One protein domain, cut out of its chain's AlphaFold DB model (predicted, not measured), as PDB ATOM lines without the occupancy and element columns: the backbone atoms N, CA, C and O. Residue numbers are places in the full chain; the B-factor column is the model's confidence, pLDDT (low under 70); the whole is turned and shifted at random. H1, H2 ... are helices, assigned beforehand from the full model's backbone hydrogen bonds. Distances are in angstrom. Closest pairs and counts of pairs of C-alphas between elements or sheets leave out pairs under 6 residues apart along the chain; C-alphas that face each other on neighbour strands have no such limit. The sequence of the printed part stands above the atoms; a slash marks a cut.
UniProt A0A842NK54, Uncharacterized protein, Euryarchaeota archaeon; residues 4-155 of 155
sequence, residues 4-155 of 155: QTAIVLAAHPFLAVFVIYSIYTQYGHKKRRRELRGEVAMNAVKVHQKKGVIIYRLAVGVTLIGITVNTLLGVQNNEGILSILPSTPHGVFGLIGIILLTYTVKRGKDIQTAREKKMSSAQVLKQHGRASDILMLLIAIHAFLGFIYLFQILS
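Overview. This is residues 4 to 155 of the 155 residues of an uncharacterized protein of Euryarchaeota archaeon (UniProt A0A842NK54). Four long helices, H1, H3, H5 and H6, stand side by side as an up-and-down bundle, each running against the one before it in the chain, and together they make a rod. They ring a common long axis in the order H1, H3, H5, H6, with the short helix H4 packed near the last residues of H3 and the short H2 in the turn from H1 to H3 at the other end. The printed part has 152 residues, with six named helices in the order H1 to H6 and no named strand; the class is all helix. It is only just loose, close to compact, with a radius of gyration of the C-alphas of 18.0 A, and it spans 58 by 24 by 23 A.

Arrangement. Begin with H3, residues 38 to 76, the longest helix and the hub, touching three others. H1, residues 4 to 27, touches it at a shallow tilt of 24 degrees, opposite ways; look at the closest C-alphas, those of Val 19 and Ala 59, 6.2 A apart. H5, residues 89 to 116, touches residues 49 to 63 of H3 alone at a shallow tilt of 26 degrees, opposite ways, closest at the C-alphas of Gly 52 and Val 105, 6.6 A. H4, residues 80 to 84, touches residues 67 to 75 of H3 alone, closest at the C-alphas of Thr 71 and Ser 83, 4.8 A. H6, residues 122 to 154, forms a helical hairpin with H5, at a shallow tilt of 23 degrees; their closest C-alphas, those of His 90 and Leu 145, are 5.1 A apart. With residues 132 to 146 alone H6 touches H1, closest at the C-alphas of Tyr 27 and Ser 132, 6.7 A, opposite ways at a shallow tilt of 27 degrees. H1 and H5 are apart, and so are H3 and H6. H2, residues 29 to 32, is close to but not clearly touching H3, with the C-alphas of His 29 and His 48 7.6 A apart. Every O i to N i+4 pair is within hydrogen-bond range in H3, H5 and H6, against 18 of 20 in H1 and 0 of 1 in H4, where 2 of 2 O i to N i+3 pairs are; H2 is too short for an i+4 pair.

Along the chain. Find C-alpha 38 at (137.223, 186.676, 230.919); from there H3 runs 57.8 A to C-alpha 76 at (177.024, 147.986, 214.912). H1 is 34.5 A long, H5 40.9 A, and H6 47.8 A, ending at C-alpha 154 at (163.797, 149.751, 204.827). H2 measures 5.0 A and H4 8.8 A.

Size, cuts and confidence. The two C-alphas farthest apart, those of Gly 38 and Asn 78, are 60.3 A from each other. The printed part has no cut, and the five links between successive helices are tight. Mean pLDDT of the printed part is 91.8; look for values under 70 at residues 4 to 5.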
ATOM      1  N   GLN A   4     164.296 143.875 218.207       65.06
ATOM      2  CA  GLN A   4     164.307 145.026 219.110       65.06
ATOM      3  C   GLN A   4     164.616 146.330 218.366       65.06
ATOM      4  O   GLN A   4     163.878 147.302 218.507       65.06
ATOM      5  N   THR A   5     165.632 146.340 217.503       68.81
ATOM      6  CA  THR A   5     165.987 147.506 216.684       68.81
ATOM      7  C   THR A   5     164.851 147.898 215.745       68.81
ATOM      8  O   THR A   5     164.532 149.079 215.633       68.81
ATOM      9  N   ALA A   6     164.174 146.918 215.136       70.94
ATOM     10  CA  ALA A   6     163.022 147.168 214.270       70.94
ATOM     11  C   ALA A   6     161.832 147.780 215.033       70.94
ATOM     12  O   ALA A   6     161.196 148.712 214.543       70.94
ATOM     13  N   ILE A   7     161.561 147.311 216.257       70.12
ATOM     14  CA  ILE A   7     160.507 147.869 217.117       70.12
ATOM     15  C   ILE A   7     160.819 149.320 217.488       70.12
ATOM     16  O   ILE A   7     159.930 150.165 217.406       70.12
ATOM     17  N   VAL A   8     162.060 149.641 217.871       70.56
ATOM     18  CA  VAL A   8     162.411 151.023 218.242       70.56
ATOM     19  C   VAL A   8     162.405 151.944 217.014       70.56
ATOM     20  O   VAL A   8     161.904 153.069 217.098       70.56
ATOM     21  N   LEU A   9     162.865 151.449 215.860       75.81
ATOM     22  CA  LEU A   9     162.808 152.170 214.586       75.81
ATOM     23  C   LEU A   9     161.362 152.479 214.167       75.81
ATOM     24  O   LEU A   9     161.087 153.573 213.682       75.81
ATOM     25  N   ALA A  10     160.430 151.555 214.413       77.62
ATOM     26  CA  ALA A  10     159.006 151.761 214.168       77.62
ATOM     27  C   ALA A  10     158.337 152.637 215.243       77.62
ATOM     28  O   ALA A  10     157.451 153.423 214.926       77.62
ATOM     29  N   ALA A  11     158.756 152.558 216.508       86.19
ATOM     30  CA  ALA A  11     158.150 153.320 217.601       86.19
ATOM     31  C   ALA A  11     158.387 154.834 217.472       86.19
ATOM     32  O   ALA A  11     157.476 155.626 217.726       86.19
ATOM     33  N   HIS A  12     159.589 155.246 217.054       88.94
ATOM     34  CA  HIS A  12     159.935 156.658 216.886       88.94
ATOM     35  C   HIS A  12     158.951 157.436 215.986       88.94
ATOM     36  O   HIS A  12     158.420 158.440 216.465       88.94
ATOM     37  N   PRO A  13     158.631 157.016 214.743       90.25
ATOM     38  CA  PRO A  13     157.710 157.754 213.881       90.25
ATOM     39  C   PRO A  13     156.286 157.837 214.450       90.25
ATOM     40  O   PRO A  13     155.668 158.897 214.346       90.25
ATOM     41  N   PHE A  14     155.769 156.798 215.121       91.56
ATOM     42  CA  PHE A  14     154.452 156.882 215.772       91.56
ATOM     43  C   PHE A  14     154.441 157.904 216.917       91.56
ATOM     44  O   PHE A  14     153.534 158.739 217.004       91.56
ATOM     45  N   LEU A  15     155.469 157.888 217.770       94.62
ATOM     46  CA  LEU A  15     155.611 158.869 218.847       94.62
ATOM     47  C   LEU A  15     155.825 160.286 218.295       94.62
ATOM     48  O   LEU A  15     155.251 161.246 218.812       94.62
ATOM     49  N   ALA A  16     156.605 160.425 217.222       94.50
ATOM     50  CA  ALA A  16     156.842 161.696 216.553       94.50
ATOM     51  C   ALA A  16     155.540 162.273 215.985       94.50
ATOM     52  O   ALA A  16     155.240 163.434 216.245       94.50
ATOM     53  N   VAL A  17     154.713 161.473 215.303       95.94
ATOM     54  CA  VAL A  17     153.395 161.909 214.808       95.94
ATOM     55  C   VAL A  17     152.508 162.401 215.952       95.94
ATOM     56  O   VAL A  17     151.899 163.468 215.840       95.94
ATOM     57  N   PHE A  18     152.476 161.692 217.083       97.12
ATOM     58  CA  PHE A  18     151.728 162.131 218.263       97.12
ATOM     59  C   PHE A  18     152.220 163.485 218.808       97.12
ATOM     60  O   PHE A  18     151.418 164.375 219.124       97.12
ATOM     61  N   VAL A  19     153.541 163.680 218.890       97.75
ATOM     62  CA  VAL A  19     154.142 164.951 219.320       97.75
ATOM     63  C   VAL A  19     153.841 166.067 218.318       97.75
ATOM     64  O   VAL A  19     153.428 167.151 218.729       97.75
ATOM     65  N   ILE A  20     153.976 165.811 217.016       97.31
ATOM     66  CA  ILE A  20     153.684 166.771 215.943       97.31
ATOM     67  C   ILE A  20     152.223 167.206 215.999       97.31
ATOM     68  O   ILE A  20     151.941 168.405 215.994       97.31
ATOM     69  N   TYR A  21     151.293 166.257 216.129       98.00
ATOM     70  CA  TYR A  21     149.876 166.557 216.305       98.00
ATOM     71  C   TYR A  21     149.654 167.440 217.538       98.00
ATOM     72  O   TYR A  21     148.969 168.464 217.474       98.00
ATOM     73  N   SER A  22     150.302 167.108 218.654       97.94
ATOM     74  CA  SER A  22     150.221 167.899 219.879       97.94
ATOM     75  C   SER A  22     150.730 169.332 219.675       97.94
ATOM     76  O   SER A  22     150.057 170.277 220.095       97.94
ATOM     77  N   ILE A  23     151.857 169.526 218.980       97.62
ATOM     78  CA  ILE A  23     152.395 170.851 218.633       97.62
ATOM     79  C   ILE A  23     151.441 171.603 217.698       97.62
ATOM     80  O   ILE A  23     151.151 172.773 217.944       97.62
ATOM     81  N   TYR A  24     150.872 170.939 216.691       97.56
ATOM     82  CA  TYR A  24     149.866 171.528 215.805       97.56
ATOM     83  C   TYR A  24     148.642 172.030 216.589       97.56
ATOM     84  O   TYR A  24     148.178 173.160 216.391       97.56
ATOM     85  N   THR A  25     148.155 171.252 217.566       96.19
ATOM     86  CA  THR A  25     147.057 171.719 218.425       96.19
ATOM     87  C   THR A  25     147.455 172.942 219.256       96.19
ATOM     88  O   THR A  25     146.624 173.839 219.432       96.19
ATOM     89  N   GLN A  26     148.706 173.031 219.735       95.94
ATOM     90  CA  GLN A  26     149.225 174.216 220.434       95.94
ATOM     91  C   GLN A  26     149.299 175.425 219.508       95.94
ATOM     92  O   GLN A  26     148.854 176.506 219.891       95.94
ATOM     93  N   TYR A  27     149.783 175.239 218.283       96.62
ATOM     94  CA  TYR A  27     149.874 176.287 217.275       96.62
ATOM     95  C   TYR A  27     148.506 176.938 217.006       96.62
ATOM     96  O   TYR A  27     148.367 178.166 217.027       96.62
ATOM     97  N   GLY A  28     147.450 176.122 216.900       94.81
ATOM     98  CA  GLY A  28     146.071 176.595 216.730       94.81
ATOM     99  C   GLY A  28     145.543 177.486 217.869       94.81
ATOM    100  O   GLY A  28     144.574 178.225 217.672       94.81
ATOM    101  N   HIS A  29     146.180 177.491 219.049       93.81
ATOM    102  CA  HIS A  29     145.805 178.384 220.151       93.81
ATOM    103  C   HIS A  29     145.934 179.866 219.760       93.81
ATOM    104  O   HIS A  29     145.128 180.681 220.206       93.81
ATOM    105  N   LYS A  30     146.876 180.216 218.866       90.38
ATOM    106  CA  LYS A  30     147.081 181.584 218.348       90.38
ATOM    107  C   LYS A  30     145.820 182.175 217.708       90.38
ATOM    108  O   LYS A  30     145.568 183.369 217.871       90.38
ATOM    109  N   LYS A  31     145.029 181.348 217.015       92.00
ATOM    110  CA  LYS A  31     143.743 181.742 216.422       92.00
ATOM    111  C   LYS A  31     142.646 181.771 217.489       92.00
ATOM    112  O   LYS A  31     142.078 182.831 217.737       92.00
ATOM    113  N   ARG A  32     142.442 180.650 218.193       90.88
ATOM    114  CA  ARG A  32     141.355 180.473 219.181       90.88
ATOM    115  C   ARG A  32     141.358 181.524 220.291       90.88
ATOM    116  O   ARG A  32     140.308 182.008 220.690       90.88
ATOM    117  N   ARG A  33     142.533 181.946 220.775       90.00
ATOM    118  CA  ARG A  33     142.634 182.947 221.855       90.00
ATOM    119  C   ARG A  33     141.986 184.298 221.529       90.00
ATOM    120  O   ARG A  33     141.718 185.056 222.452       90.00
ATOM    121  N   ARG A  34     141.778 184.630 220.247       90.06
ATOM    122  CA  ARG A  34     141.154 185.897 219.826       90.06
ATOM    123  C   ARG A  34     139.665 185.951 220.152       90.06
ATOM    124  O   ARG A  34     139.132 187.044 220.328       90.06
ATOM    125  N   GLU A  35     139.030 184.795 220.296       92.94
ATOM    126  CA  GLU A  35     137.594 184.641 220.552       92.94
ATOM    127  C   GLU A  35     137.282 184.503 222.052       92.94
ATOM    128  O   GLU A  35     136.166 184.763 222.484       92.94
ATOM    129  N   LEU A  36     138.274 184.156 222.881       93.19
ATOM    130  CA  LEU A  36     138.074 183.912 224.314       93.19
ATOM    131  C   LEU A  36     138.101 185.210 225.133       93.19
ATOM    132  O   LEU A  36     138.924 186.096 224.887       93.19
ATOM    133  N   ARG A  37     137.254 185.309 226.161       94.12
ATOM    134  CA  ARG A  37     137.188 186.449 227.093       94.12
ATOM    135  C   ARG A  37     137.120 185.975 228.549       94.12
ATOM    136  O   ARG A  37     136.863 184.801 228.808       94.12
ATOM    137  N   GLY A  38     137.386 186.894 229.479       93.56
ATOM    138  CA  GLY A  38     137.223 186.676 230.919       93.56
ATOM    139  C   GLY A  38     137.959 185.445 231.457       93.56
ATOM    140  O   GLY A  38     139.093 185.149 231.067       93.56
ATOM    141  N   GLU A  39     137.298 184.717 232.352       93.19
ATOM    142  CA  GLU A  39     137.847 183.540 233.028       93.19
ATOM    143  C   GLU A  39     138.211 182.402 232.060       93.19
ATOM    144  O   GLU A  39     139.265 181.777 232.201       93.19
ATOM    145  N   VAL A  40     137.409 182.193 231.010       93.62
ATOM    146  CA  VAL A  40     137.667 181.171 229.981       93.62
ATOM    147  C   VAL A  40     139.004 181.429 229.283       93.62
ATOM    148  O   VAL A  40     139.803 180.507 229.099       93.62
ATOM    149  N   ALA A  41     139.299 182.690 228.949       92.38
ATOM    150  CA  ALA A  41     140.592 183.066 228.377       92.38
ATOM    151  C   ALA A  41     141.745 182.800 229.354       92.38
ATOM    152  O   ALA A  41     142.798 182.298 228.954       92.38
ATOM    153  N   MET A  42     141.552 183.095 230.644       90.94
ATOM    154  CA  MET A  42     142.567 182.850 231.670       90.94
ATOM    155  C   MET A  42     142.868 181.360 231.836       90.94
ATOM    156  O   MET A  42     144.040 180.983 231.894       90.94
ATOM    157  N   ASN A  43     141.836 180.518 231.877       94.94
ATOM    158  CA  ASN A  43     141.999 179.073 231.989       94.94
ATOM    159  C   ASN A  43     142.667 178.484 230.736       94.94
ATOM    160  O   ASN A  43     143.623 177.714 230.838       94.94
ATOM    161  N   ALA A  44     142.251 178.918 229.543       94.69
ATOM    162  CA  ALA A  44     142.848 178.467 228.289       94.69
ATOM    163  C   ALA A  44     144.355 178.770 228.209       94.69
ATOM    164  O   ALA A  44     145.121 177.934 227.725       94.69
ATOM    165  N   VAL A  45     144.796 179.925 228.723       93.19
ATOM    166  CA  VAL A  45     146.225 180.271 228.814       93.19
ATOM    167  C   VAL A  45     146.965 179.346 229.786       93.19
ATOM    168  O   VAL A  45     148.021 178.829 229.425       93.19
ATOM    169  N   LYS A  46     146.411 179.072 230.977       94.00
ATOM    170  CA  LYS A  46     147.021 178.141 231.950       94.00
ATOM    171  C   LYS A  46     147.190 176.739 231.357       94.00
ATOM    172  O   LYS A  46     148.254 176.128 231.473       94.00
ATOM    173  N   VAL A  47     146.158 176.241 230.673       95.19
ATOM    174  CA  VAL A  47     146.193 174.937 229.996       95.19
ATOM    175  C   VAL A  47     147.235 174.926 228.875       95.19
ATOM    176  O   VAL A  47     148.002 173.970 228.777       95.19
ATOM    177  N   HIS A  48     147.301 175.980 228.056       96.12
ATOM    178  CA  HIS A  48     148.303 176.126 226.996       96.12
ATOM    179  C   HIS A  48     149.733 176.077 227.557       96.12
ATOM    180  O   HIS A  48     150.557 175.306 227.071       96.12
ATOM    181  N   GLN A  49     150.008 176.806 228.640       94.62
ATOM    182  CA  GLN A  49     151.319 176.817 229.298       94.62
ATOM    183  C   GLN A  49     151.716 175.434 229.830       94.62
ATOM    184  O   GLN A  49     152.810 174.947 229.538       94.62
ATOM    185  N   LYS A  50     150.814 174.764 230.564       96.00
ATOM    186  CA  LYS A  50     151.068 173.420 231.107       96.00
ATOM    187  C   LYS A  50     151.320 172.406 229.990       96.00
ATOM    188  O   LYS A  50     152.295 171.658 230.048       96.00
ATOM    189  N   LYS A  51     150.469 172.401 228.956       96.94
ATOM    190  CA  LYS A  51     150.621 171.503 227.801       96.94
ATOM    191  C   LYS A  51     151.916 171.772 227.039       96.94
ATOM    192  O   LYS A  51     152.583 170.813 226.671       96.94
ATOM    193  N   GLY A  52     152.313 173.033 226.861       96.62
ATOM    194  CA  GLY A  52     153.566 173.392 226.193       96.62
ATOM    195  C   GLY A  52     154.801 172.760 226.847       96.62
ATOM    196  O   GLY A  52     155.658 172.224 226.150       96.62
ATOM    197  N   VAL A  53     154.867 172.738 228.184       97.31
ATOM    198  CA  VAL A  53     155.972 172.089 228.915       97.31
ATOM    199  C   VAL A  53     155.950 170.567 228.751       97.31
ATOM    200  O   VAL A  53     157.004 169.962 228.568       97.31
ATOM    201  N   ILE A  54     154.767 169.946 228.803       98.06
ATOM    202  CA  ILE A  54     154.618 168.495 228.611       98.06
ATOM    203  C   ILE A  54     155.064 168.101 227.200       98.06
ATOM    204  O   ILE A  54     155.887 167.205 227.049       98.06
ATOM    205  N   ILE A  55     154.577 168.809 226.182       98.06
ATOM    206  CA  ILE A  55     154.914 168.558 224.776       98.06
ATOM    207  C   ILE A  55     156.413 168.719 224.537       98.06
ATOM    208  O   ILE A  55     157.005 167.890 223.859       98.06
ATOM    209  N   TYR A  56     157.045 169.731 225.134       98.38
ATOM    210  CA  TYR A  56     158.496 169.885 225.067       98.38
ATOM    211  C   TYR A  56     159.248 168.689 225.657       98.38
ATOM    212  O   TYR A  56     160.162 168.177 225.020       98.38
ATOM    213  N   ARG A  57     158.847 168.203 226.839       98.31
ATOM    214  CA  ARG A  57     159.466 167.014 227.451       98.31
ATOM    215  C   ARG A  57     159.286 165.771 226.583       98.31
ATOM    216  O   ARG A  57     160.235 165.012 226.425       98.31
ATOM    217  N   LEU A  58     158.097 165.588 226.007       97.81
ATOM    218  CA  LEU A  58     157.823 164.492 225.078       97.81
ATOM    219  C   LEU A  58     158.692 164.595 223.822       97.81
ATOM    220  O   LEU A  58     159.299 163.606 223.437       97.81
ATOM    221  N   ALA A  59     158.805 165.786 223.226       97.81
ATOM    222  CA  ALA A  59     159.651 166.017 222.060       97.81
ATOM    223  C   ALA A  59     161.119 165.681 222.355       97.81
ATOM    224  O   ALA A  59     161.723 164.919 221.610       97.81
ATOM    225  N   VAL A  60     161.663 166.166 223.479       97.88
ATOM    226  CA  VAL A  60     163.025 165.819 223.920       97.88
ATOM    227  C   VAL A  60     163.173 164.308 224.105       97.88
ATOM    228  O   VAL A  60     164.137 163.737 223.612       97.88
ATOM    229  N   GLY A  61     162.214 163.646 224.759       96.69
ATOM    230  CA  GLY A  61     162.240 162.193 224.944       96.69
ATOM    231  C   GLY A  61     162.268 161.422 223.621       96.69
ATOM    232  O   GLY A  61     163.099 160.537 223.445       96.69
ATOM    233  N   VAL A  62     161.418 161.798 222.663       95.19
ATOM    234  CA  VAL A  62     161.376 161.179 221.326       95.19
ATOM    235  C   VAL A  62     162.677 161.418 220.554       95.19
ATOM    236  O   VAL A  62     163.173 160.500 219.900       95.19
ATOM    237  N   THR A  63     163.266 162.612 220.661       94.44
ATOM    238  CA  THR A  63     164.578 162.911 220.069       94.44
ATOM    239  C   THR A  63     165.687 162.066 220.692       94.44
ATOM    240  O   THR A  63     166.506 161.526 219.955       94.44
ATOM    241  N   LEU A  64     165.702 161.898 222.018       93.88
ATOM    242  CA  LEU A  64     166.687 161.051 222.695       93.88
ATOM    243  C   LEU A  64     166.579 159.591 222.247       93.88
ATOM    244  O   LEU A  64     167.604 158.992 221.946       93.88
ATOM    245  N   ILE A  65     165.360 159.053 222.109       91.12
ATOM    246  CA  ILE A  65     165.142 157.710 221.545       91.12
ATOM    247  C   ILE A  65     165.764 157.608 220.145       91.12
ATOM    248  O   ILE A  65     166.485 156.653 219.867       91.12
ATOM    249  N   GLY A  66     165.536 158.605 219.281       89.12
ATOM    250  CA  GLY A  66     166.113 158.635 217.932       89.12
ATOM    251  C   GLY A  66     167.646 158.655 217.932       89.12
ATOM    252  O   GLY A  66     168.269 157.882 217.208       89.12
ATOM    253  N   ILE A  67     168.262 159.480 218.786       90.00
ATOM    254  CA  ILE A  67     169.727 159.544 218.939       90.00
ATOM    255  C   ILE A  67     170.280 158.203 219.434       90.00
ATOM    256  O   ILE A  67     171.288 157.728 218.912       90.00
ATOM    257  N   THR A  68     169.625 157.569 220.412       88.19
ATOM    258  CA  THR A  68     170.038 156.258 220.924       88.19
ATOM    259  C   THR A  68     170.010 155.202 219.825       88.19
ATOM    260  O   THR A  68     170.997 154.492 219.661       88.19
ATOM    261  N   VAL A  69     168.940 155.130 219.025       84.62
ATOM    262  CA  VAL A  69     168.867 154.196 217.887       84.62
ATOM    263  C   VAL A  69     169.978 154.465 216.879       84.62
ATOM    264  O   VAL A  69     170.668 153.529 216.482       84.62
ATOM    265  N   ASN A  70     170.186 155.730 216.504       85.38
ATOM    266  CA  ASN A  70     171.230 156.106 215.552       85.38
ATOM    267  C   ASN A  70     172.626 155.695 216.046       85.38
ATOM    268  O   ASN A  70     173.412 155.130 215.294       85.38
ATOM    269  N   THR A  71     172.897 155.913 217.335       86.44
ATOM    270  CA  THR A  71     174.178 155.549 217.955       86.44
ATOM    271  C   THR A  71     174.375 154.032 217.980       86.44
ATOM    272  O   THR A  71     175.450 153.540 217.652       86.44
ATOM    273  N   LEU A  72     173.337 153.265 218.338       83.69
ATOM    274  CA  LEU A  72     173.405 151.799 218.357       83.69
ATOM    275  C   LEU A  72     173.679 151.225 216.961       83.69
ATOM    276  O   LEU A  72     174.533 150.353 216.822       83.69
ATOM    277  N   LEU A  73     172.998 151.744 215.935       80.62
ATOM    278  CA  LEU A  73     173.222 151.344 214.546       80.62
ATOM    279  C   LEU A  73     174.637 151.696 214.074       80.62
ATOM    280  O   LEU A  73     175.314 150.853 213.494       80.62
ATOM    281  N   GLY A  74     175.120 152.902 214.372       83.94
ATOM    282  CA  GLY A  74     176.472 153.309 213.990       83.94
ATOM    283  C   GLY A  74     177.564 152.479 214.673       83.94
ATOM    284  O   GLY A  74     178.536 152.094 214.028       83.94
ATOM    285  N   VAL A  75     177.391 152.115 215.950       84.12
ATOM    286  CA  VAL A  75     178.312 151.193 216.640       84.12
ATOM    287  C   VAL A  75     178.303 149.806 215.989       84.12
ATOM    288  O   VAL A  75     179.376 149.253 215.758       84.12
ATOM    289  N   GLN A  76     177.131 149.264 215.638       82.25
ATOM    290  CA  GLN A  76     177.024 147.986 214.912       82.25
ATOM    291  C   GLN A  76     177.701 148.037 213.531       82.25
ATOM    292  O   GLN A  76     178.267 147.040 213.089       82.25
ATOM    293  N   ASN A  77     177.702 149.206 212.889       82.19
ATOM    294  CA  ASN A  77     178.310 149.437 211.579       82.19
ATOM    295  C   ASN A  77     179.792 149.866 211.642       82.19
ATOM    296  O   ASN A  77     180.352 150.259 210.623       82.19
ATOM    297  N   ASN A  78     180.449 149.779 212.807       83.12
ATOM    298  CA  ASN A  78     181.840 150.208 213.036       83.12
ATOM    299  C   ASN A  78     182.117 151.712 212.809       83.12
ATOM    300  O   ASN A  78     183.266 152.112 212.635       83.12
ATOM    301  N   GLU A  79     181.097 152.571 212.877       80.94
ATOM    302  CA  GLU A  79     181.243 154.039 212.821       80.94
ATOM    303  C   GLU A  79     181.688 154.642 214.172       80.94
ATOM    304  O   GLU A  79     182.049 155.818 214.271       80.94
ATOM    305  N   GLY A  80     181.679 153.831 215.236       78.25
ATOM    306  CA  GLY A  80     182.107 154.220 216.579       78.25
ATOM    307  C   GLY A  80     181.186 155.248 217.247       78.25
ATOM    308  O   GLY A  80     180.037 155.452 216.853       78.25
ATOM    309  N   ILE A  81     181.687 155.911 218.295       77.50
ATOM    310  CA  ILE A  81     180.899 156.843 219.129       77.50
ATOM    311  C   ILE A  81     180.486 158.135 218.403       77.50
ATOM    312  O   ILE A  81     179.593 158.846 218.860       77.50
ATOM    313  N   LEU A  82     181.105 158.439 217.256       82.50
ATOM    314  CA  LEU A  82     180.767 159.610 216.437       82.50
ATOM    315  C   LEU A  82     179.350 159.530 215.849       82.50
ATOM    316  O   LEU A  82     178.765 160.568 215.548       82.50
ATOM    317  N   SER A  83     178.765 158.330 215.796       82.50
ATOM    318  CA  SER A  83     177.364 158.084 215.429       82.50
ATOM    319  C   SER A  83     176.332 158.741 216.360       82.50
ATOM    320  O   SER A  83     175.143 158.761 216.047       82.50
ATOM    321  N   ILE A  84     176.746 159.335 217.486       84.19
ATOM    322  CA  ILE A  84     175.859 160.177 218.303       84.19
ATOM    323  C   ILE A  84     175.483 161.490 217.603       84.19
ATOM    324  O   ILE A  84     174.420 162.061 217.865       84.19
ATOM    325  N   LEU A  85     176.354 161.988 216.720       85.75
ATOM    326  CA  LEU A  85     176.087 163.189 215.945       85.75
ATOM    327  C   LEU A  85     175.206 162.830 214.746       85.75
ATOM    328  O   LEU A  85     175.491 161.861 214.042       85.75
ATOM    329  N   PRO A  86     174.145 163.608 214.472       84.75
ATOM    330  CA  PRO A  86     173.317 163.339 213.314       84.75
ATOM    331  C   PRO A  86     174.115 163.599 212.034       84.75
ATOM    332  O   PRO A  86     174.493 164.733 211.747       84.75
ATOM    333  N   SER A  87     174.319 162.550 211.246       84.00
ATOM    334  CA  SER A  87     174.897 162.617 209.898       84.00
ATOM    335  C   SER A  87     173.841 162.883 208.819       84.00
ATOM    336  O   SER A  87     174.176 163.234 207.689       84.00
ATOM    337  N   THR A  88     172.554 162.749 209.160       88.69
ATOM    338  CA  THR A  88     171.439 162.889 208.216       88.69
ATOM    339  C   THR A  88     170.757 164.254 208.320       88.69
ATOM    340  O   THR A  88     170.637 164.815 209.419       88.69
ATOM    341  N   PRO A  89     170.205 164.782 207.208       92.56
ATOM    342  CA  PRO A  89     169.395 165.997 207.241       92.56
ATOM    343  C   PRO A  89     168.229 165.902 208.234       92.56
ATOM    344  O   PRO A  89     167.974 166.849 208.974       92.56
ATOM    345  N   HIS A  90     167.553 164.751 208.315       93.44
ATOM    346  CA  HIS A  90     166.473 164.533 209.280       93.44
ATOM    347  C   HIS A  90     166.944 164.758 210.727       93.44
ATOM    348  O   HIS A  90     166.309 165.522 211.463       93.44
ATOM    349  N   GLY A  91     168.078 164.160 211.113       92.56
ATOM    350  CA  GLY A  91     168.644 164.293 212.454       92.56
ATOM    351  C   GLY A  91     169.062 165.728 212.788       92.56
ATOM    352  O   GLY A  91     168.710 166.239 213.854       92.56
ATOM    353  N   VAL A  92     169.728 166.422 211.857       94.69
ATOM    354  CA  VAL A  92     170.136 167.830 212.035       94.69
ATOM    355  C   VAL A  92     168.914 168.729 212.240       94.69
ATOM    356  O   VAL A  92     168.856 169.502 213.200       94.69
ATOM    357  N   PHE A  93     167.896 168.599 211.386       95.88
ATOM    358  CA  PHE A  93     166.665 169.387 211.494       95.88
ATOM    359  C   PHE A  93     165.884 169.069 212.777       95.88
ATOM    360  O   PHE A  93     165.266 169.968 213.351       95.88
ATOM    361  N   GLY A  94     165.956 167.828 213.270       94.94
ATOM    362  CA  GLY A  94     165.384 167.436 214.559       94.94
ATOM    363  C   GLY A  94     165.999 168.206 215.730       94.94
ATOM    364  O   GLY A  94     165.271 168.770 216.551       94.94
ATOM    365  N   LEU A  95     167.332 168.323 215.770       95.81
ATOM    366  CA  LEU A  95     168.030 169.104 216.800       95.81
ATOM    367  C   LEU A  95     167.693 170.597 216.726       95.81
ATOM    368  O   LEU A  95     167.397 171.214 217.753       95.81
ATOM    369  N   ILE A  96     167.669 171.175 215.520       97.38
ATOM    370  CA  ILE A  96     167.253 172.573 215.317       97.38
ATOM    371  C   ILE A  96     165.814 172.773 215.824       97.38
ATOM    372  O   ILE A  96     165.519 173.771 216.488       97.38
ATOM    373  N   GLY A  97     164.929 171.801 215.584       97.06
ATOM    374  CA  GLY A  97     163.557 171.792 216.088       97.06
ATOM    375  C   GLY A  97     163.481 171.844 217.610       97.06
ATOM    376  O   GLY A  97     162.741 172.665 218.156       97.06
ATOM    377  N   ILE A  98     164.289 171.041 218.307       97.94
ATOM    378  CA  ILE A  98     164.366 171.061 219.774       97.94
ATOM    379  C   ILE A  98     164.890 172.402 220.294       97.94
ATOM    380  O   ILE A  98     164.317 172.948 221.242       97.94
ATOM    381  N   ILE A  99     165.917 172.980 219.669       98.06
ATOM    382  CA  ILE A  99     166.440 174.302 220.049       98.06
ATOM    383  C   ILE A  99     165.341 175.368 219.919       98.06
ATOM    384  O   ILE A  99     165.094 176.142 220.850       98.06
ATOM    385  N   LEU A 100     164.624 175.378 218.796       97.94
ATOM    386  CA  LEU A 100     163.563 176.348 218.544       97.94
ATOM    387  C   LEU A 100     162.340 176.139 219.451       97.94
ATOM    388  O   LEU A 100     161.743 177.110 219.929       97.94
ATOM    389  N   LEU A 101     161.979 174.889 219.750       98.00
ATOM    390  CA  LEU A 101     160.917 174.571 220.704       98.00
ATOM    391  C   LEU A 101     161.306 175.003 222.126       98.00
ATOM    392  O   LEU A 101     160.489 175.601 222.827       98.00
ATOM    393  N   THR A 102     162.566 174.802 222.522       98.50
ATOM    394  CA  THR A 102     163.116 175.283 223.802       98.50
ATOM    395  C   THR A 102     162.987 176.798 223.907       98.50
ATOM    396  O   THR A 102     162.467 177.318 224.900       98.50
ATOM    397  N   TYR A 103     163.400 177.517 222.860       98.31
ATOM    398  CA  TYR A 103     163.238 178.965 222.774       98.31
ATOM    399  C   TYR A 103     161.763 179.372 222.912       98.31
ATOM    400  O   TYR A 103     161.425 180.241 223.718       98.31
ATOM    401  N   THR A 104     160.867 178.698 222.190       97.69
ATOM    402  CA  THR A 104     159.424 178.975 222.196       97.69
ATOM    403  C   THR A 104     158.809 178.791 223.586       97.69
ATOM    404  O   THR A 104     158.073 179.670 224.050       97.69
ATOM    405  N   VAL A 105     159.150 177.705 224.290       97.44
ATOM    406  CA  VAL A 105     158.693 177.439 225.665       97.44
ATOM    407  C   VAL A 105     159.270 178.452 226.650       97.44
ATOM    408  O   VAL A 105     158.538 178.938 227.515       97.44
ATOM    409  N   LYS A 106     160.547 178.830 226.508       97.44
ATOM    410  CA  LYS A 106     161.172 179.872 227.336       97.44
ATOM    411  C   LYS A 106     160.431 181.202 227.196       97.44
ATOM    412  O   LYS A 106     160.007 181.759 228.200       97.44
ATOM    413  N   ARG A 107     160.172 181.660 225.963       97.62
ATOM    414  CA  ARG A 107     159.371 182.874 225.720       97.62
ATOM    415  C   ARG A 107     157.953 182.760 226.300       97.62
ATOM    416  O   ARG A 107     157.431 183.742 226.816       97.62
ATOM    417  N   GLY A 108     157.344 181.572 226.261       95.50
ATOM    418  CA  GLY A 108     156.050 181.304 226.901       95.50
ATOM    419  C   GLY A 108     156.065 181.547 228.417       95.50
ATOM    420  O   GLY A 108     155.144 182.171 228.948       95.50
ATOM    421  N   LYS A 109     157.135 181.119 229.100       95.69
ATOM    422  CA  LYS A 109     157.365 181.408 230.526       95.69
ATOM    423  C   LYS A 109     157.627 182.893 230.769       95.69
ATOM    424  O   LYS A 109     157.068 183.459 231.696       95.69
ATOM    425  N   ASP A 110     158.397 183.551 229.909       96.38
ATOM    426  CA  ASP A 110     158.684 184.984 230.054       96.38
ATOM    427  C   ASP A 110     157.410 185.844 229.948       96.38
ATOM    428  O   ASP A 110     157.250 186.816 230.684       96.38
ATOM    429  N   ILE A 111     156.459 185.458 229.084       95.00
ATOM    430  CA  ILE A 111     155.132 186.093 229.002       95.00
ATOM    431  C   ILE A 111     154.358 185.911 230.311       95.00
ATOM    432  O   ILE A 111     153.697 186.846 230.765       95.00
ATOM    433  N   GLN A 112     154.435 184.724 230.921       93.50
ATOM    434  CA  GLN A 112     153.818 184.463 232.220       93.50
ATOM    435  C   GLN A 112     154.401 185.384 233.296       93.50
ATOM    436  O   GLN A 112     153.649 186.102 233.953       93.50
ATOM    437  N   THR A 113     155.728 185.428 233.408       95.19
ATOM    438  CA  THR A 113     156.440 186.268 234.375       95.19
ATOM    439  C   THR A 113     156.110 187.748 234.187       95.19
ATOM    440  O   THR A 113     155.858 188.456 235.158       95.19
ATOM    441  N   ALA A 114     156.073 188.237 232.942       94.19
ATOM    442  CA  ALA A 114     155.701 189.620 232.653       94.19
ATOM    443  C   ALA A 114     154.265 189.926 233.108       94.19
ATOM    444  O   ALA A 114     154.023 190.975 233.701       94.19
ATOM    445  N   ARG A 115     153.325 188.990 232.906       90.62
ATOM    446  CA  ARG A 115     151.939 189.131 233.369       90.62
ATOM    447  C   ARG A 115     151.847 189.200 234.894       90.62
ATOM    448  O   ARG A 115     151.139 190.060 235.408       90.62
ATOM    449  N   GLU A 116     152.556 188.323 235.600       92.25
ATOM    450  CA  GLU A 116     152.609 188.306 237.070       92.25
ATOM    451  C   GLU A 116     153.192 189.614 237.624       92.25
ATOM    452  O   GLU A 116     152.677 190.165 238.593       92.25
ATOM    453  N   LYS A 117     154.195 190.174 236.940       94.88
ATOM    454  CA  LYS A 117     154.820 191.462 237.280       94.88
ATOM    455  C   LYS A 117     154.073 192.694 236.748       94.88
ATOM    456  O   LYS A 117     154.570 193.802 236.906       94.88
ATOM    457  N   LYS A 118     152.912 192.529 236.097       93.44
ATOM    458  CA  LYS A 118     152.156 193.607 235.420       93.44
ATOM    459  C   LYS A 118     153.001 194.429 234.423       93.44
ATOM    460  O   LYS A 118     152.743 195.607 234.199       93.44
ATOM    461  N   MET A 119     154.003 193.800 233.808       93.75
ATOM    462  CA  MET A 119     154.878 194.396 232.797       93.75
ATOM    463  C   MET A 119     154.356 194.124 231.382       93.75
ATOM    464  O   MET A 119     153.642 193.150 231.130       93.75
ATOM    465  N   SER A 120     154.765 194.957 230.422       93.25
ATOM    466  CA  SER A 120     154.452 194.726 229.010       93.25
ATOM    467  C   SER A 120     155.100 193.435 228.497       93.25
ATOM    468  O   SER A 120     156.301 193.220 228.646       93.25
ATOM    469  N   SER A 121     154.305 192.590 227.836       93.88
ATOM    470  CA  SER A 121     154.759 191.338 227.213       93.88
ATOM    471  C   SER A 121     154.611 191.342 225.686       93.88
ATOM    472  O   SER A 121     154.723 190.288 225.058       93.88
ATOM    473  N   ALA A 122     154.315 192.494 225.070       94.50
ATOM    474  CA  ALA A 122     153.942 192.581 223.654       94.50
ATOM    475  C   ALA A 122     155.050 192.063 222.717       94.50
ATOM    476  O   ALA A 122     154.798 191.235 221.838       94.50
ATOM    477  N   GLN A 123     156.294 192.489 222.948       95.44
ATOM    478  CA  GLN A 123     157.446 192.061 222.151       95.44
ATOM    479  C   GLN A 123     157.758 190.571 222.337       95.44
ATOM    480  O   GLN A 123     157.965 189.857 221.355       95.44
ATOM    481  N   VAL A 124     157.738 190.081 223.580       95.81
ATOM    482  CA  VAL A 124     157.985 188.664 223.901       95.81
ATOM    483  C   VAL A 124     156.909 187.776 223.272       95.81
ATOM    484  O   VAL A 124     157.215 186.728 222.704       95.81
ATOM    485  N   LEU A 125     155.652 188.226 223.283       94.88
ATOM    486  CA  LEU A 125     154.550 187.529 222.632       94.88
ATOM    487  C   LEU A 125     154.726 187.459 221.111       94.88
ATOM    488  O   LEU A 125     154.476 186.408 220.517       94.88
ATOM    489  N   LYS A 126     155.191 188.542 220.477       96.56
ATOM    490  CA  LYS A 126     155.521 188.544 219.045       96.56
ATOM    491  C   LYS A 126     156.640 187.546 218.734       96.56
ATOM    492  O   LYS A 126     156.513 186.791 217.775       96.56
ATOM    493  N   GLN A 127     157.695 187.503 219.550       97.56
ATOM    494  CA  GLN A 127     158.793 186.537 219.406       97.56
ATOM    495  C   GLN A 127     158.304 185.089 219.537       97.56
ATOM    496  O   GLN A 127     158.581 184.278 218.659       97.56
ATOM    497  N   HIS A 128     157.525 184.777 220.578       96.94
ATOM    498  CA  HIS A 128     156.922 183.454 220.776       96.94
ATOM    499  C   HIS A 128     156.045 183.032 219.586       96.94
ATOM    500  O   HIS A 128     156.133 181.897 219.116       96.94
ATOM    501  N   GLY A 129     155.239 183.962 219.061       96.19
ATOM    502  CA  GLY A 129     154.400 183.731 217.886       96.19
ATOM    503  C   GLY A 129     155.213 183.436 216.625       96.19
ATOM    504  O   GLY A 129     154.932 182.450 215.953       96.19
ATOM    505  N   ARG A 130     156.242 184.246 216.329       97.62
ATOM    506  CA  ARG A 130     157.112 184.035 215.156       97.62
ATOM    507  C   ARG A 130     157.926 182.748 215.265       97.62
ATOM    508  O   ARG A 130     158.049 182.034 214.279       97.62
ATOM    509  N   ALA A 131     158.448 182.439 216.451       97.81
ATOM    510  CA  ALA A 131     159.157 181.185 216.688       97.81
ATOM    511  C   ALA A 131     158.240 179.976 216.466       97.81
ATOM    512  O   ALA A 131     158.651 179.023 215.818       97.81
ATOM    513  N   SER A 132     156.980 180.055 216.910       97.31
ATOM    514  CA  SER A 132     155.968 179.028 216.630       97.31
ATOM    515  C   SER A 132     155.686 178.866 215.131       97.31
ATOM    516  O   SER A 132     155.536 177.741 214.668       97.31
ATOM    517  N   ASP A 133     155.630 179.964 214.368       98.06
ATOM    518  CA  ASP A 133     155.425 179.909 212.913       98.06
ATOM    519  C   ASP A 133     156.606 179.202 212.210       98.06
ATOM    520  O   ASP A 133     156.395 178.297 211.403       98.06
ATOM    521  N   ILE A 134     157.848 179.554 212.568       98.25
ATOM    522  CA  ILE A 134     159.062 178.911 212.031       98.25
ATOM    523  C   ILE A 134     159.125 177.436 212.450       98.25
ATOM    524  O   ILE A 134     159.461 176.578 211.639       98.25
ATOM    525  N   LEU A 135     158.765 177.129 213.700       98.00
ATOM    526  CA  LEU A 135     158.760 175.768 214.226       98.00
ATOM    527  C   LEU A 135     157.804 174.865 213.442       98.00
ATOM    528  O   LEU A 135     158.166 173.733 213.144       98.00
ATOM    529  N   MET A 136     156.615 175.353 213.074       98.00
ATOM    530  CA  MET A 136     155.669 174.569 212.273       98.00
ATOM    531  C   MET A 136     156.216 174.231 210.885       98.00
ATOM    532  O   MET A 136     156.088 173.088 210.448       98.00
ATOM    533  N   LEU A 137     156.850 175.196 210.214       98.06
ATOM    534  CA  LEU A 137     157.509 174.950 208.929       98.06
ATOM    535  C   LEU A 137     158.633 173.920 209.079       98.06
ATOM    536  O   LEU A 137     158.716 172.966 208.308       98.06
ATOM    537  N   LEU A 138     159.470 174.089 210.102       97.75
ATOM    538  CA  LEU A 138     160.593 173.199 210.366       97.75
ATOM    539  C   LEU A 138     160.133 171.769 210.675       97.75
ATOM    540  O   LEU A 138     160.730 170.824 210.172       97.75
ATOM    541  N   ILE A 139     159.056 171.606 211.450       96.75
ATOM    542  CA  ILE A 139     158.452 170.302 211.749       96.75
ATOM    543  C   ILE A 139     157.948 169.620 210.477       96.75
ATOM    544  O   ILE A 139     158.162 168.421 210.322       96.75
ATOM    545  N   ALA A 140     157.313 170.358 209.562       97.12
ATOM    546  CA  ALA A 140     156.851 169.792 208.296       97.12
ATOM    547  C   ALA A 140     158.026 169.262 207.457       97.12
ATOM    548  O   ALA A 140     157.984 168.124 206.991       97.12
ATOM    549  N   ILE A 141     159.103 170.048 207.340       97.44
ATOM    550  CA  ILE A 141     160.333 169.635 206.645       97.44
ATOM    551  C   ILE A 141     160.967 168.424 207.342       97.44
ATOM    552  O   ILE A 141     161.294 167.435 206.694       97.44
ATOM    553  N   HIS A 142     161.109 168.466 208.667       96.19
ATOM    554  CA  HIS A 142     161.703 167.387 209.454       96.19
ATOM    555  C   HIS A 142     160.919 166.072 209.333       96.19
ATOM    556  O   HIS A 142     161.533 165.018 209.158       96.19
ATOM    557  N   ALA A 143     159.584 166.126 209.383       95.31
ATOM    558  CA  ALA A 143     158.718 164.961 209.221       95.31
ATOM    559  C   ALA A 143     158.824 164.365 207.811       95.31
ATOM    560  O   ALA A 143     158.933 163.149 207.669       95.31
ATOM    561  N   PHE A 144     158.865 165.214 206.780       96.06
ATOM    562  CA  PHE A 144     159.080 164.779 205.401       96.06
ATOM    563  C   PHE A 144     160.439 164.084 205.222       96.06
ATOM    564  O   PHE A 144     160.506 162.985 204.677       96.06
ATOM    565  N   LEU A 145     161.517 164.671 205.755       94.81
ATOM    566  CA  LEU A 145     162.847 164.056 205.739       94.81
ATOM    567  C   LEU A 145     162.890 162.741 206.531       94.81
ATOM    568  O   LEU A 145     163.577 161.811 206.123       94.81
ATOM    569  N   GLY A 146     162.150 162.653 207.638       91.56
ATOM    570  CA  GLY A 146     162.041 161.430 208.437       91.56
ATOM    571  C   GLY A 146     161.345 160.305 207.684       91.56
ATOM    572  O   GLY A 146     161.778 159.160 207.757       91.56
ATOM    573  N   PHE A 147     160.320 160.637 206.899       90.62
ATOM    574  CA  PHE A 147     159.667 159.682 206.009       90.62
ATOM    575  C   PHE A 147     160.636 159.167 204.940       90.62
ATOM    576  O   PHE A 147     160.763 157.959 204.789       90.62
ATOM    577  N   ILE A 148     161.386 160.047 204.262       91.38
ATOM    578  CA  ILE A 148     162.414 159.634 203.285       91.38
ATOM    579  C   ILE A 148     163.463 158.727 203.939       91.38
ATOM    580  O   ILE A 148     163.784 157.672 203.398       91.38
ATOM    581  N   TYR A 149     163.971 159.118 205.110       86.62
ATOM    582  CA  TYR A 149     164.978 158.345 205.833       86.62
ATOM    583  C   TYR A 149     164.467 156.953 206.228       86.62
ATOM    584  O   TYR A 149     165.199 155.974 206.121       86.62
ATOM    585  N   LEU A 150     163.188 156.839 206.605       84.31
ATOM    586  CA  LEU A 150     162.561 155.550 206.881       84.31
ATOM    587  C   LEU A 150     162.582 154.627 205.651       84.31
ATOM    588  O   LEU A 150     162.940 153.464 205.797       84.31
ATOM    589  N   PHE A 151     162.263 155.124 204.449       84.56
ATOM    590  CA  PHE A 151     162.365 154.304 203.231       84.56
ATOM    591  C   PHE A 151     163.795 153.862 202.945       84.56
ATOM    592  O   PHE A 151     163.982 152.711 202.585       84.56
ATOM    593  N   GLN A 152     164.781 154.741 203.143       83.06
ATOM    594  CA  GLN A 152     166.193 154.410 202.921       83.06
ATOM    595  C   GLN A 152     166.704 153.307 203.849       83.06
ATOM    596  O   GLN A 152     167.572 152.543 203.454       83.06
ATOM    597  N   ILE A 153     166.197 153.233 205.084       77.19
ATOM    598  CA  ILE A 153     166.564 152.151 206.010       77.19
ATOM    599  C   ILE A 153     165.848 150.841 205.655       77.19
ATOM    600  O   ILE A 153     166.377 149.762 205.913       77.19
ATOM    601  N   LEU A 154     164.621 150.924 205.135       77.12
ATOM    602  CA  LEU A 154     163.797 149.751 204.827       77.12
ATOM    603  C   LEU A 154     164.066 149.146 203.440       77.12
ATOM    604  O   LEU A 154     163.614 148.027 203.194       77.12
ATOM    605  N   SER A 155     164.736 149.878 202.547       73.38
ATOM    606  CA  SER A 155     165.155 149.437 201.207       73.38
ATOM    607  C   SER A 155     166.510 148.747 201.231       73.38
ATOM    608  O   SER A 155     166.631 147.686 200.586       73.38
TER     609      SER A 155